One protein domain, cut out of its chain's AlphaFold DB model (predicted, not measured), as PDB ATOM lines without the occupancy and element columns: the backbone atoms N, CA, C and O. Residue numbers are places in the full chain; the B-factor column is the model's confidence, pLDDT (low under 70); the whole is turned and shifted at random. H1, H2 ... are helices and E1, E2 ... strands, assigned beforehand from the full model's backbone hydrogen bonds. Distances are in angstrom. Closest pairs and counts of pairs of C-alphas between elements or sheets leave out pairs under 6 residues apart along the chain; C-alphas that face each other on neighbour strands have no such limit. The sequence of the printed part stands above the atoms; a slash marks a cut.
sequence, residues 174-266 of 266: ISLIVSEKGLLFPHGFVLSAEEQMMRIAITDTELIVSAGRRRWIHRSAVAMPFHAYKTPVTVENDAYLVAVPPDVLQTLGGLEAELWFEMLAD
ATOM      1  N   ILE A 174     -18.895 -44.568 -32.699       67.38
ATOM      2  CA  ILE A 174     -19.371 -43.318 -33.286       67.38
ATOM      3  C   ILE A 174     -19.075 -43.347 -34.777       67.38
ATOM      4  O   ILE A 174     -18.021 -43.812 -35.206       67.38
ATOM      5  N   SER A 175     -20.037 -42.877 -35.553       76.06
ATOM      6  CA  SER A 175     -19.857 -42.634 -36.969       76.06
ATOM      7  C   SER A 175     -19.460 -41.172 -37.165       76.06
ATOM      8  O   SER A 175     -20.138 -40.282 -36.645       76.06
ATOM      9  N   LEU A 176     -18.344 -40.935 -37.853       81.31
ATOM     10  CA  LEU A 176     -17.882 -39.606 -38.247       81.31
ATOM     11  C   LEU A 176     -17.898 -39.501 -39.771       81.31
ATOM     12  O   LEU A 176     -17.511 -40.440 -40.463       81.31
ATOM     13  N   ILE A 177     -18.317 -38.349 -40.287       82.88
ATOM     14  CA  ILE A 177     -18.412 -38.105 -41.729       82.88
ATOM     15  C   ILE A 177     -17.157 -37.369 -42.199       82.88
ATOM     16  O   ILE A 177     -16.754 -36.369 -41.602       82.88
ATOM     17  N   VAL A 178     -16.547 -37.845 -43.282       86.50
ATOM     18  CA  VAL A 178     -15.416 -37.175 -43.935       86.50
ATOM     19  C   VAL A 178     -15.905 -35.903 -44.631       86.50
ATOM     20  O   VAL A 178     -16.765 -35.955 -45.509       86.50
ATOM     21  N   SER A 179     -15.342 -34.755 -44.264       87.75
ATOM     22  CA  SER A 179     -15.574 -33.464 -44.916       87.75
ATOM     23  C   SER A 179     -14.309 -32.958 -45.605       87.75
ATOM     24  O   SER A 179     -13.220 -33.499 -45.422       87.75
ATOM     25  N   GLU A 180     -14.428 -31.866 -46.364       87.69
ATOM     26  CA  GLU A 180     -13.284 -31.222 -47.029       87.69
ATOM     27  C   GLU A 180     -12.196 -30.751 -46.052       87.69
ATOM     28  O   GLU A 180     -11.039 -30.588 -46.437       87.69
ATOM     29  N   LYS A 181     -12.566 -30.504 -44.790       87.56
ATOM     30  CA  LYS A 181     -11.697 -29.890 -43.776       87.56
ATOM     31  C   LYS A 181     -11.327 -30.846 -42.644       87.56
ATOM     32  O   LYS A 181     -10.461 -30.514 -41.832       87.56
ATOM     33  N   GLY A 182     -11.990 -31.995 -42.534       92.31
ATOM     34  CA  GLY A 182     -11.779 -32.892 -41.410       92.31
ATOM     35  C   GLY A 182     -12.884 -33.916 -41.210       92.31
ATOM     36  O   GLY A 182     -13.529 -34.359 -42.152       92.31
ATOM     37  N   LEU A 183     -13.088 -34.291 -39.951       88.69
ATOM     38  CA  LEU A 183     -14.124 -35.227 -39.535       88.69
ATOM     39  C   LEU A 183     -15.259 -34.486 -38.847       88.69
ATOM     40  O   LEU A 183     -15.041 -33.754 -37.875       88.69
ATOM     41  N   LEU A 184     -16.467 -34.703 -39.350       83.12
ATOM     42  CA  LEU A 184     -17.697 -34.179 -38.790       83.12
ATOM     43  C   LEU A 184     -18.302 -35.187 -37.822       83.12
ATOM     44  O   LEU A 184     -18.535 -36.349 -38.154       83.12
ATOM     45  N   PHE A 185     -18.587 -34.706 -36.622       76.88
ATOM     46  CA  PHE A 185     -19.398 -35.416 -35.654       76.88
ATOM     47  C   PHE A 185     -20.862 -35.397 -36.090       76.88
ATOM     48  O   PHE A 185     -21.308 -34.440 -36.730       76.88
ATOM     49  N   PRO A 186     -21.638 -36.419 -35.704       65.62
ATOM     50  CA  PRO A 186     -23.057 -36.450 -36.000       65.62
ATOM     51  C   PRO A 186     -23.751 -35.243 -35.362       65.62
ATOM     52  O   PRO A 186     -23.433 -34.835 -34.239       65.62
ATOM     53  N   HIS A 187     -24.723 -34.675 -36.073       53.69
ATOM     54  CA  HIS A 187     -25.500 -33.549 -35.564       53.69
ATOM     55  C   HIS A 187     -26.133 -33.886 -34.208       53.69
ATOM     56  O   HIS A 187     -26.702 -34.962 -34.007       53.69
ATOM     57  N   GLY A 188     -26.039 -32.948 -33.265       47.34
ATOM     58  CA  GLY A 188     -26.540 -33.135 -31.904       47.34
ATOM     59  C   GLY A 188     -25.610 -33.920 -30.973       47.34
ATOM     60  O   GLY A 188     -25.990 -34.143 -29.822       47.34
ATOM     61  N   PHE A 189     -24.408 -34.304 -31.424       58.91
ATOM     62  CA  PHE A 189     -23.330 -34.704 -30.522       58.91
ATOM     63  C   PHE A 189     -22.967 -33.526 -29.612       58.91
ATOM     64  O   PHE A 189     -22.934 -32.387 -30.072       58.91
ATOM     65  N   VAL A 190     -22.713 -33.779 -28.326       58.72
ATOM     66  CA  VAL A 190     -22.398 -32.731 -27.343       58.72
ATOM     67  C   VAL A 190     -21.045 -33.015 -26.712       58.72
ATOM     68  O   VAL A 190     -20.842 -34.064 -26.098       58.72
ATOM     69  N   LEU A 191     -20.147 -32.044 -26.836       61.62
ATOM     70  CA  LEU A 191     -18.862 -32.021 -26.156       61.62
ATOM     71  C   LEU A 191     -18.986 -31.156 -24.904       61.62
ATOM     72  O   LEU A 191     -19.574 -30.073 -24.924       61.62
ATOM     73  N   SER A 192     -18.425 -31.633 -23.802       61.97
ATOM     74  CA  SER A 192     -18.225 -30.818 -22.608       61.97
ATOM     75  C   SER A 192     -17.168 -29.734 -22.853       61.97
ATOM     76  O   SER A 192     -16.401 -29.785 -23.816       61.97
ATOM     77  N   ALA A 193     -17.097 -28.746 -21.958       65.00
ATOM     78  CA  ALA A 193     -16.098 -27.680 -22.039       65.00
ATOM     79  C   ALA A 193     -14.652 -28.221 -22.053       65.00
ATOM     80  O   ALA A 193     -13.785 -27.658 -22.716       65.00
ATOM     81  N   GLU A 194     -14.404 -29.349 -21.382       64.62
ATOM     82  CA  GLU A 194     -13.100 -30.027 -21.347       64.62
ATOM     83  C   GLU A 194     -12.767 -30.769 -22.656       64.62
ATOM     84  O   GLU A 194     -11.610 -31.105 -22.909       64.62
ATOM     85  N   GLU A 195     -13.767 -31.014 -23.506       71.44
ATOM     86  CA  GLU A 195     -13.654 -31.781 -24.749       71.44
ATOM     87  C   GLU A 195     -13.565 -30.889 -26.005       71.44
ATOM     88  O   GLU A 195     -13.535 -31.401 -27.123       71.44
ATOM     89  N   GLN A 196     -13.470 -29.562 -25.851       76.12
ATOM     90  CA  GLN A 196     -13.324 -28.626 -26.981       76.12
ATOM     91  C   GLN A 196     -11.931 -28.628 -27.632       76.12
ATOM     92  O   GLN A 196     -11.735 -28.020 -28.685       76.12
ATOM     93  N   MET A 197     -10.964 -29.318 -27.027       82.06
ATOM     94  CA  MET A 197      -9.633 -29.543 -27.589       82.06
ATOM     95  C   MET A 197      -9.416 -31.040 -27.791       82.06
ATOM     96  O   MET A 197      -9.331 -31.795 -26.819       82.06
ATOM     97  N   MET A 198      -9.264 -31.460 -29.046       86.56
ATOM     98  CA  MET A 198      -9.035 -32.862 -29.389       86.56
ATOM     99  C   MET A 198      -7.561 -33.137 -29.655       86.56
ATOM    100  O   MET A 198      -6.841 -32.322 -30.233       86.56
ATOM    101  N   ARG A 199      -7.104 -34.309 -29.216       85.12
ATOM    102  CA  ARG A 199      -5.813 -34.887 -29.595       85.12
ATOM    103  C   ARG A 199      -6.061 -35.867 -30.729       85.12
ATOM    104  O   ARG A 199      -6.905 -36.746 -30.588       85.12
ATOM    105  N   ILE A 200      -5.317 -35.729 -31.814       86.31
ATOM    106  CA  ILE A 200      -5.388 -36.630 -32.959       86.31
ATOM    107  C   ILE A 200      -4.046 -37.326 -33.079       86.31
ATOM    108  O   ILE A 200      -3.005 -36.670 -33.035       86.31
ATOM    109  N   ALA A 201      -4.083 -38.647 -33.196       84.25
ATOM    110  CA  ALA A 201      -2.922 -39.472 -33.482       84.25
ATOM    111  C   ALA A 201      -3.256 -40.396 -34.651       84.25
ATOM    112  O   ALA A 201      -4.291 -41.055 -34.654       84.25
ATOM    113  N   ILE A 202      -2.385 -40.419 -35.645       83.19
ATOM    114  CA  ILE A 202      -2.540 -41.153 -36.893       83.19
ATOM    115  C   ILE A 202      -1.306 -42.023 -37.022       83.19
ATOM    116  O   ILE A 202      -0.174 -41.532 -36.965       83.19
ATOM    117  N   THR A 203      -1.544 -43.319 -37.116       81.12
ATOM    118  CA  THR A 203      -0.528 -44.338 -37.359       81.12
ATOM    119  C   THR A 203      -0.679 -44.862 -38.781       81.12
ATOM    120  O   THR A 203      -1.514 -44.372 -39.537       81.12
ATOM    121  N   ASP A 204       0.112 -45.864 -39.149       76.62
ATOM    122  CA  ASP A 204      -0.013 -46.519 -40.448       76.62
ATOM    123  C   ASP A 204      -1.426 -47.068 -40.696       76.62
ATOM    124  O   ASP A 204      -1.911 -47.000 -41.818       76.62
ATOM    125  N   THR A 205      -2.107 -47.566 -39.666       79.62
ATOM    126  CA  THR A 205      -3.386 -48.279 -39.804       79.62
ATOM    127  C   THR A 205      -4.500 -47.739 -38.918       79.62
ATOM    128  O   THR A 205      -5.662 -48.078 -39.132       79.62
ATOM    129  N   GLU A 206      -4.200 -46.871 -37.955       86.44
ATOM    130  CA  GLU A 206      -5.191 -46.357 -37.009       86.44
ATOM    131  C   GLU A 206      -5.252 -44.832 -37.004       86.44
ATOM    132  O   GLU A 206      -4.230 -44.153 -36.894       86.44
ATOM    133  N   LEU A 207      -6.473 -44.306 -37.043       88.06
ATOM    134  CA  LEU A 207      -6.797 -42.914 -36.779       88.06
ATOM    135  C   LEU A 207      -7.477 -42.820 -35.415       88.06
ATOM    136  O   LEU A 207      -8.545 -43.384 -35.187       88.06
ATOM    137  N   ILE A 208      -6.846 -42.094 -34.505       88.62
ATOM    138  CA  ILE A 208      -7.252 -41.972 -33.114       88.62
ATOM    139  C   ILE A 208      -7.641 -40.522 -32.846       88.62
ATOM    140  O   ILE A 208      -6.810 -39.620 -32.953       88.62
ATOM    141  N   VAL A 209      -8.880 -40.305 -32.416       90.44
ATOM    142  CA  VAL A 209      -9.391 -39.005 -31.970       90.44
ATOM    143  C   VAL A 209      -9.675 -39.099 -30.478       90.44
ATOM    144  O   VAL A 209     -10.428 -39.960 -30.038       90.44
ATOM    145  N   SER A 210      -9.053 -38.246 -29.669       84.62
ATOM    146  CA  SER A 210      -9.207 -38.272 -28.210       84.62
ATOM    147  C   SER A 210      -9.680 -36.928 -27.672       84.62
ATOM    148  O   SER A 210      -9.080 -35.893 -27.968       84.62
ATOM    149  N   ALA A 211     -10.699 -36.952 -26.817       81.19
ATOM    150  CA  ALA A 211     -11.223 -35.784 -26.116       81.19
ATOM    151  C   ALA A 211     -11.438 -36.132 -24.638       81.19
ATOM    152  O   ALA A 211     -12.158 -37.073 -24.306       81.19
ATOM    153  N   GLY A 212     -10.778 -35.405 -23.732       73.62
ATOM    154  CA  GLY A 212     -10.776 -35.757 -22.308       73.62
ATOM    155  C   GLY A 212     -10.294 -37.198 -22.076       73.62
ATOM    156  O   GLY A 212      -9.152 -37.520 -22.401       73.62
ATOM    157  N   ARG A 213     -11.176 -38.043 -21.523       65.38
ATOM    158  CA  ARG A 213     -10.958 -39.489 -21.291       65.38
ATOM    159  C   ARG A 213     -11.577 -40.393 -22.364       65.38
ATOM    160  O   ARG A 213     -11.534 -41.609 -22.237       65.38
ATOM    161  N   ARG A 214     -12.210 -39.817 -23.388       73.94
ATOM    162  CA  ARG A 214     -12.776 -40.577 -24.504       73.94
ATOM    163  C   ARG A 214     -11.735 -40.709 -25.594       73.94
ATOM    164  O   ARG A 214     -11.098 -39.722 -25.972       73.94
ATOM    165  N   ARG A 215     -11.613 -41.919 -26.124       80.81
ATOM    166  CA  ARG A 215     -10.749 -42.219 -27.255       80.81
ATOM    167  C   ARG A 215     -11.547 -42.974 -28.304       80.81
ATOM    168  O   ARG A 215     -12.095 -44.028 -28.017       80.81
ATOM    169  N   TRP A 216     -11.597 -42.433 -29.509       85.69
ATOM    170  CA  TRP A 216     -12.243 -43.017 -30.676       85.69
ATOM    171  C   TRP A 216     -11.169 -43.519 -31.629       85.69
ATOM    172  O   TRP A 216     -10.265 -42.758 -31.974       85.69
ATOM    173  N   ILE A 217     -11.254 -44.780 -32.046       87.38
ATOM    174  CA  ILE A 217     -10.264 -45.419 -32.916       87.38
ATOM    175  C   ILE A 217     -10.947 -45.939 -34.175       87.38
ATOM    176  O   ILE A 217     -11.838 -46.781 -34.106       87.38
ATOM    177  N   HIS A 218     -10.495 -45.455 -35.324       86.38
ATOM    178  CA  HIS A 218     -10.831 -46.000 -36.629       86.38
ATOM    179  C   HIS A 218      -9.636 -46.781 -37.173       86.38
ATOM    180  O   HIS A 218      -8.512 -46.279 -37.150       86.38
ATOM    181  N   ARG A 219      -9.880 -47.993 -37.678       84.75
ATOM    182  CA  ARG A 219      -8.860 -48.808 -38.347       84.75
ATOM    183  C   ARG A 219      -9.065 -48.748 -39.857       84.75
ATOM    184  O   ARG A 219     -10.105 -49.177 -40.351       84.75
ATOM    185  N   SER A 220      -8.064 -48.240 -40.564       82.50
ATOM    186  CA  SER A 220      -8.036 -48.158 -42.022       82.50
ATOM    187  C   SER A 220      -7.387 -49.405 -42.622       82.50
ATOM    188  O   SER A 220      -6.400 -49.926 -42.102       82.50
ATOM    189  N   ALA A 221      -7.918 -49.864 -43.757       80.25
ATOM    190  CA  ALA A 221      -7.282 -50.902 -44.574       80.25
ATOM    191  C   ALA A 221      -6.135 -50.353 -45.447       80.25
ATOM    192  O   ALA A 221      -5.360 -51.127 -46.009       80.25
ATOM    193  N   VAL A 222      -6.043 -49.026 -45.584       80.56
ATOM    194  CA  VAL A 222      -5.048 -48.318 -46.396       80.56
ATOM    195  C   VAL A 222      -4.077 -47.588 -45.478       80.56
ATOM    196  O   VAL A 222      -4.501 -46.948 -44.515       80.56
ATOM    197  N   ALA A 223      -2.785 -47.669 -45.800       80.75
ATOM    198  CA  ALA A 223      -1.740 -47.019 -45.024       80.75
ATOM    199  C   ALA A 223      -1.922 -45.490 -44.997       80.75
ATOM    200  O   ALA A 223      -2.040 -44.863 -46.052       80.75
ATOM    201  N   MET A 224      -1.907 -44.900 -43.802       82.62
ATOM    202  CA  MET A 224      -2.026 -43.457 -43.582       82.62
ATOM    203  C   MET A 224      -0.678 -42.841 -43.168       82.62
ATOM    204  O   MET A 224       0.157 -43.512 -42.555       82.62
ATOM    205  N   PRO A 225      -0.433 -41.558 -43.489       77.00
ATOM    206  CA  PRO A 225       0.750 -40.852 -43.015       77.00
ATOM    207  C   PRO A 225       0.679 -40.605 -41.501       77.00
ATOM    208  O   PRO A 225      -0.380 -40.319 -40.941       77.00
ATOM    209  N   PHE A 226       1.832 -40.693 -40.835       82.38
ATOM    210  CA  PHE A 226       1.929 -40.505 -39.389       82.38
ATOM    211  C   PHE A 226       1.773 -39.036 -39.000       82.38
ATOM    212  O   PHE A 226       2.559 -38.187 -39.422       82.38
ATOM    213  N   HIS A 227       0.820 -38.752 -38.114       75.88
ATOM    214  CA  HIS A 227       0.576 -37.413 -37.573       75.88
ATOM    215  C   HIS A 227       0.193 -37.502 -36.097       75.88
ATOM    216  O   HIS A 227      -0.522 -38.410 -35.689       75.88
ATOM    217  N   ALA A 228       0.626 -36.547 -35.275       87.06
ATOM    218  CA  ALA A 228       0.176 -36.438 -33.889       87.06
ATOM    219  C   ALA A 228       0.104 -34.967 -33.474       87.06
ATOM    220  O   ALA A 228       1.120 -34.274 -33.445       87.06
ATOM    221  N   TYR A 229      -1.094 -34.471 -33.171       82.06
ATOM    222  CA  TYR A 229      -1.309 -33.051 -32.902       82.06
ATOM    223  C   TYR A 229      -2.545 -32.797 -32.034       82.06
ATOM    224  O   TYR A 229      -3.325 -33.696 -31.713       82.06
ATOM    225  N   LYS A 230      -2.700 -31.544 -31.605       84.75
ATOM    226  CA  LYS A 230      -3.891 -31.048 -30.914       84.75
ATOM    227  C   LYS A 230      -4.591 -30.037 -31.801       84.75
ATOM    228  O   LYS A 230      -3.928 -29.168 -32.358       84.75
ATOM    229  N   THR A 231      -5.910 -30.117 -31.874       87.94
ATOM    230  CA  THR A 231      -6.727 -29.166 -32.627       87.94
ATOM    231  C   THR A 231      -7.935 -28.732 -31.802       87.94
ATOM    232  O   THR A 231      -8.507 -29.563 -31.085       87.94
ATOM    233  N   PRO A 232      -8.336 -27.451 -31.871       86.31
ATOM    234  CA  PRO A 232      -9.642 -27.047 -31.380       86.31
ATOM    235  C   PRO A 232     -10.740 -27.695 -32.219       86.31
ATOM    236  O   PRO A 232     -10.553 -27.986 -33.406       86.31
ATOM    237  N   VAL A 233     -11.886 -27.902 -31.586       86.88
ATOM    238  CA  VAL A 233     -13.122 -28.273 -32.263       86.88
ATOM    239  C   VAL A 233     -13.768 -27.012 -32.815       86.88
ATOM    240  O   VAL A 233     -13.995 -26.047 -32.083       86.88
ATOM    241  N   THR A 234     -14.086 -27.021 -34.101       85.56
ATOM    242  CA  THR A 234     -14.865 -25.960 -34.744       85.56
ATOM    243  C   THR A 234     -16.306 -26.414 -34.936       85.56
ATOM    244  O   THR A 234     -16.584 -27.607 -34.898       85.56
ATOM    245  N   VAL A 235     -17.239 -25.484 -35.132       74.88
ATOM    246  CA  VAL A 235     -18.639 -25.814 -35.438       74.88
ATOM    247  C   VAL A 235     -18.922 -25.414 -36.880       74.88
ATOM    248  O   VAL A 235     -18.710 -24.261 -37.247       74.88
ATOM    249  N   GLU A 236     -19.390 -26.360 -37.689       74.75
ATOM    250  CA  GLU A 236     -19.794 -26.145 -39.080       74.75
ATOM    251  C   GLU A 236     -21.170 -26.786 -39.281       74.75
ATOM    252  O   GLU A 236     -21.360 -27.958 -38.971       74.75
ATOM    253  N   ASN A 237     -22.151 -26.005 -39.748       70.00
ATOM    254  CA  ASN A 237     -23.536 -26.459 -39.958       70.00
ATOM    255  C   ASN A 237     -24.154 -27.171 -38.735       70.00
ATOM    256  O   ASN A 237     -24.776 -28.219 -38.873       70.00
ATOM    257  N   ASP A 238     -23.961 -26.635 -37.526       61.66
ATOM    258  CA  ASP A 238     -24.422 -27.243 -36.264       61.66
ATOM    259  C   ASP A 238     -23.845 -28.648 -35.969       61.66
ATOM    260  O   ASP A 238     -24.400 -29.410 -35.171       61.66
ATOM    261  N   ALA A 239     -22.722 -29.009 -36.594       62.59
ATOM    262  CA  ALA A 239     -21.925 -30.189 -36.273       62.59
ATOM    263  C   ALA A 239     -20.531 -29.782 -35.787       62.59
ATOM    264  O   ALA A 239     -19.964 -28.778 -36.222       62.59
ATOM    265  N   TYR A 240     -19.961 -30.576 -34.882       79.31
ATOM    266  CA  TYR A 240     -18.562 -30.406 -34.511       79.31
ATOM    267  C   TYR A 240     -17.665 -30.931 -35.624       79.31
ATOM    268  O   TYR A 240     -17.848 -32.044 -36.105       79.31
ATOM    269  N   LEU A 241     -16.673 -30.136 -35.993       87.19
ATOM    270  CA  LEU A 241     -15.642 -30.465 -36.956       87.19
ATOM    271  C   LEU A 241     -14.303 -30.546 -36.233       87.19
ATOM    272  O   LEU A 241     -13.917 -29.649 -35.477       87.19
ATOM    273  N   VAL A 242     -13.578 -31.611 -36.533       92.12
ATOM    274  CA  VAL A 242     -12.215 -31.826 -36.076       92.12
ATOM    275  C   VAL A 242     -11.304 -31.890 -37.288       92.12
ATOM    276  O   VAL A 242     -11.475 -32.745 -38.153       92.12
ATOM    277  N   ALA A 243     -10.350 -30.964 -37.359       91.44
ATOM    278  CA  ALA A 243      -9.479 -30.826 -38.517       91.44
ATOM    279  C   ALA A 243      -8.558 -32.043 -38.684       91.44
ATOM    280  O   ALA A 243      -7.886 -32.464 -37.736       91.44
ATOM    281  N   VAL A 244      -8.499 -32.567 -39.908       91.25
ATOM    282  CA  VAL A 244      -7.625 -33.677 -40.309       91.25
ATOM    283  C   VAL A 244      -6.809 -33.258 -41.538       91.25
ATOM    284  O   VAL A 244      -7.361 -32.598 -42.418       91.25
ATOM    285  N   PRO A 245      -5.503 -33.587 -41.606       88.94
ATOM    286  CA  PRO A 245      -4.660 -33.273 -42.748       88.94
ATOM    287  C   PRO A 245      -5.244 -33.760 -44.090       88.94
ATOM    288  O   PRO A 245      -5.780 -34.871 -44.152       88.94
ATOM    289  N   PRO A 246      -5.137 -32.972 -45.179       88.00
ATOM    290  CA  PRO A 246      -5.705 -33.330 -46.483       88.00
ATOM    291  C   PRO A 246      -5.181 -34.648 -47.067       88.00
ATOM    292  O   PRO A 246      -5.928 -35.374 -47.716       88.00
ATOM    293  N   ASP A 247      -3.910 -34.965 -46.826       86.44
ATOM    294  CA  ASP A 247      -3.264 -36.225 -47.206       86.44
ATOM    295  C   ASP A 247      -3.912 -37.433 -46.519       86.44
ATOM    296  O   ASP A 247      -4.088 -38.473 -47.147       86.44
ATOM    297  N   VAL A 248      -4.346 -37.287 -45.266       87.00
ATOM    298  CA  VAL A 248      -5.103 -38.326 -44.558       87.00
ATOM    299  C   VAL A 248      -6.538 -38.393 -45.083       87.00
ATOM    300  O   VAL A 248      -7.034 -39.484 -45.348       87.00
ATOM    301  N   LEU A 249      -7.211 -37.257 -45.296       89.38
ATOM    302  CA  LEU A 249      -8.583 -37.244 -45.826       89.38
ATOM    303  C   LEU A 249      -8.690 -37.978 -47.171       89.38
ATOM    304  O   LEU A 249      -9.627 -38.742 -47.370       89.38
ATOM    305  N   GLN A 250      -7.687 -37.837 -48.044       85.38
ATOM    306  CA  GLN A 250      -7.609 -38.573 -49.314       85.38
ATOM    307  C   GLN A 250      -7.545 -40.099 -49.138       85.38
ATOM    308  O   GLN A 250      -7.981 -40.835 -50.022       85.38
ATOM    309  N   THR A 251      -7.010 -40.585 -48.014       84.69
ATOM    310  CA  THR A 251      -6.921 -42.024 -47.703       84.69
ATOM    311  C   THR A 251      -8.171 -42.583 -47.023       84.69
ATOM    312  O   THR A 251      -8.424 -43.783 -47.115       84.69
ATOM    313  N   LEU A 252      -8.974 -41.732 -46.378       79.06
ATOM    314  CA  LEU A 252     -10.152 -42.116 -45.593       79.06
ATOM    315  C   LEU A 252     -11.425 -42.342 -46.436       79.06
ATOM    316  O   LEU A 252     -12.481 -42.645 -45.889       79.06
ATOM    317  N   GLY A 253     -11.335 -42.223 -47.760       72.25
ATOM    318  CA  GLY A 253     -12.459 -42.386 -48.683       72.25
ATOM    319  C   GLY A 253     -12.858 -41.080 -49.370       72.25
ATOM    320  O   GLY A 253     -12.149 -40.080 -49.313       72.25
ATOM    321  N   GLY A 254     -13.981 -41.109 -50.089       75.12
ATOM    322  CA  GLY A 254     -14.536 -39.913 -50.730       75.12
ATOM    323  C   GLY A 254     -15.122 -38.926 -49.718       75.12
ATOM    324  O   GLY A 254     -15.376 -39.275 -48.566       75.12
ATOM    325  N   LEU A 255     -15.381 -37.695 -50.163       77.31
ATOM    326  CA  LEU A 255     -16.188 -36.745 -49.395       77.31
ATOM    327  C   LEU A 255     -17.527 -37.383 -49.005       77.31
ATOM    328  O   LEU A 255     -18.107 -38.130 -49.789       77.31
ATOM    329  N   GLU A 256     -17.982 -37.083 -47.791       74.75
ATOM    330  CA  GLU A 256     -19.183 -37.645 -47.163       74.75
ATOM    331  C   GLU A 256     -19.104 -39.144 -46.827       74.75
ATOM    332  O   GLU A 256     -20.101 -39.736 -46.413       74.75
ATOM    333  N   ALA A 257     -17.925 -39.770 -46.941       76.81
ATOM    334  CA  ALA A 257     -17.734 -41.137 -46.476       76.81
ATOM    335  C   ALA A 257     -17.977 -41.245 -44.965       76.81
ATOM    336  O   ALA A 257     -17.509 -40.425 -44.170       76.81
ATOM    337  N   GLU A 258     -18.699 -42.291 -44.580       78.31
ATOM    338  CA  GLU A 258     -19.008 -42.597 -43.192       78.31
ATOM    339  C   GLU A 258     -17.930 -43.512 -42.598       78.31
ATOM    340  O   GLU A 258     -17.701 -44.625 -43.081       78.31
ATOM    341  N   LEU A 259     -17.271 -43.050 -41.535       77.25
ATOM    342  CA  LEU A 259     -16.217 -43.781 -40.843       77.25
ATOM    343  C   LEU A 259     -16.666 -44.218 -39.460       77.25
ATOM    344  O   LEU A 259     -17.083 -43.409 -38.634       77.25
ATOM    345  N   TRP A 260     -16.478 -45.500 -39.178       79.81
ATOM    346  CA  TRP A 260     -16.787 -46.083 -37.881       79.81
ATOM    347  C   TRP A 260     -15.576 -46.013 -36.956       79.81
ATOM    348  O   TRP A 260     -14.494 -46.490 -37.305       79.81
ATOM    349  N   PHE A 261     -15.783 -45.449 -35.770       81.75
ATOM    350  CA  PHE A 261     -14.791 -45.371 -34.711       81.75
ATOM    351  C   PHE A 261     -15.257 -46.138 -33.480       81.75
ATOM    352  O   PHE A 261     -16.321 -45.849 -32.939       81.75
ATOM    353  N   GLU A 262     -14.429 -47.055 -32.995       75.31
ATOM    354  CA  GLU A 262     -14.627 -47.764 -31.732       75.31
ATOM    355  C   GLU A 262     -14.231 -46.851 -30.567       75.31
ATOM    356  O   GLU A 262     -13.138 -46.280 -30.560       75.31
ATOM    357  N   MET A 263     -15.110 -46.678 -29.580       70.38
ATOM    358  CA  MET A 263     -14.793 -45.909 -28.381       70.38
ATOM    359  C   MET A 263     -14.165 -46.802 -27.315       70.38
ATOM    360  O   MET A 263     -14.803 -47.723 -26.811       70.38
ATOM    361  N   LEU A 264     -12.948 -46.455 -26.914       62.41
ATOM    362  CA  LEU A 264     -12.316 -46.954 -25.705       62.41
ATOM    363  C   LEU A 264     -12.567 -45.949 -24.577       62.41
ATOM    364  O   LEU A 264     -12.288 -44.752 -24.715       62.41
ATOM    365  N   ALA A 265     -13.141 -46.442 -23.484       51.41
ATOM    366  CA  ALA A 265     -13.206 -45.723 -22.222       51.41
ATOM    367  C   ALA A 265     -12.038 -46.205 -21.351       51.41
ATOM    368  O   ALA A 265     -11.958 -47.400 -21.070       51.41
ATOM    369  N   ASP A 266     -11.147 -45.286 -20.976       43.97
ATOM    370  CA  ASP A 266     -10.087 -45.530 -19.986       43.97
ATOM    371  C   ASP A 266     -10.631 -45.478 -18.545       43.97
ATOM    372  O   ASP A 266     -11.470 -44.586 -18.242       43.97
TER     373      ASP A 266
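What this domain is: This is residues 174 to 266 of the 266 residues of an uncharacterized protein of Paenibacillus sp. VKM B-2647 (UniProt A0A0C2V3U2). A small closed barrel of eight antiparallel strands, with one short helix, H1, on its outside. Round the ring run E1, E2, E7, E6, E3, E4, E5 and E8, then E1 again. The printed part has 93 residues and is mostly strand; along it come E1 to E7, H1 and E8. It is compact, with a radius of gyration of the C-alphas of 12.0 A, and spans 33 by 30 by 20 A.

Where its parts are: E1, residues 174 to 178, begins with C-alpha 174 at (-19.371, -43.318, -33.286). E2 is residues 182 to 184; E3, 197 to 202, 16.5 A; E4, 206 to 211, 16.3 A; E5, 214 to 219, 16.6 A. E6, residues 227 to 236, is 23.3 A long and bends by 71 degrees at residue 230. E7 is residues 239 to 243, H1 246 to 251. E8, residues 258 to 265, 22.0 A, ends with C-alpha 265 at (-13.206, -45.723, -22.222).

How they stand to each other: E1 and E2 form a hairpin, N 177 to O 184 2.9 A. E2 and E7 are antiparallel neighbours, with N 183 and O 242 within hydrogen-bond range at 2.9 A. E6 pairs with E7 over residues 233 to 236, N 241 to O 234 2.8 A, and with E3 over 227 to 232, N 200 to O 229 2.8 A. E3, E4 and E5 are a meander, each strand the antiparallel neighbour of the one before; N 209 and O 216 are 2.9 A apart. With E6 beside E3, these four make a Greek key. E8 pairs with E5, N 262 to O 217 2.8 A, and with E1 at 141 degrees, N 174 to O 261 2.9 A. H1 is on the barrel, over none of its strands, at a height of 8.0 A; its C-alpha 249 is 7.0 A from that of Gly 182. In H1, 1 of 2 O i to N i+4 pairs is within hydrogen-bond range.

The domain as a whole: The C-alphas farthest apart, of Ala 193 and Val 222, are 33.8 A apart. The printed part has no cut. The link from E2 to E3 is long, 12 residues. Mean pLDDT of the printed part is 78.5; 16 residues are under 70, among them 186 to 194.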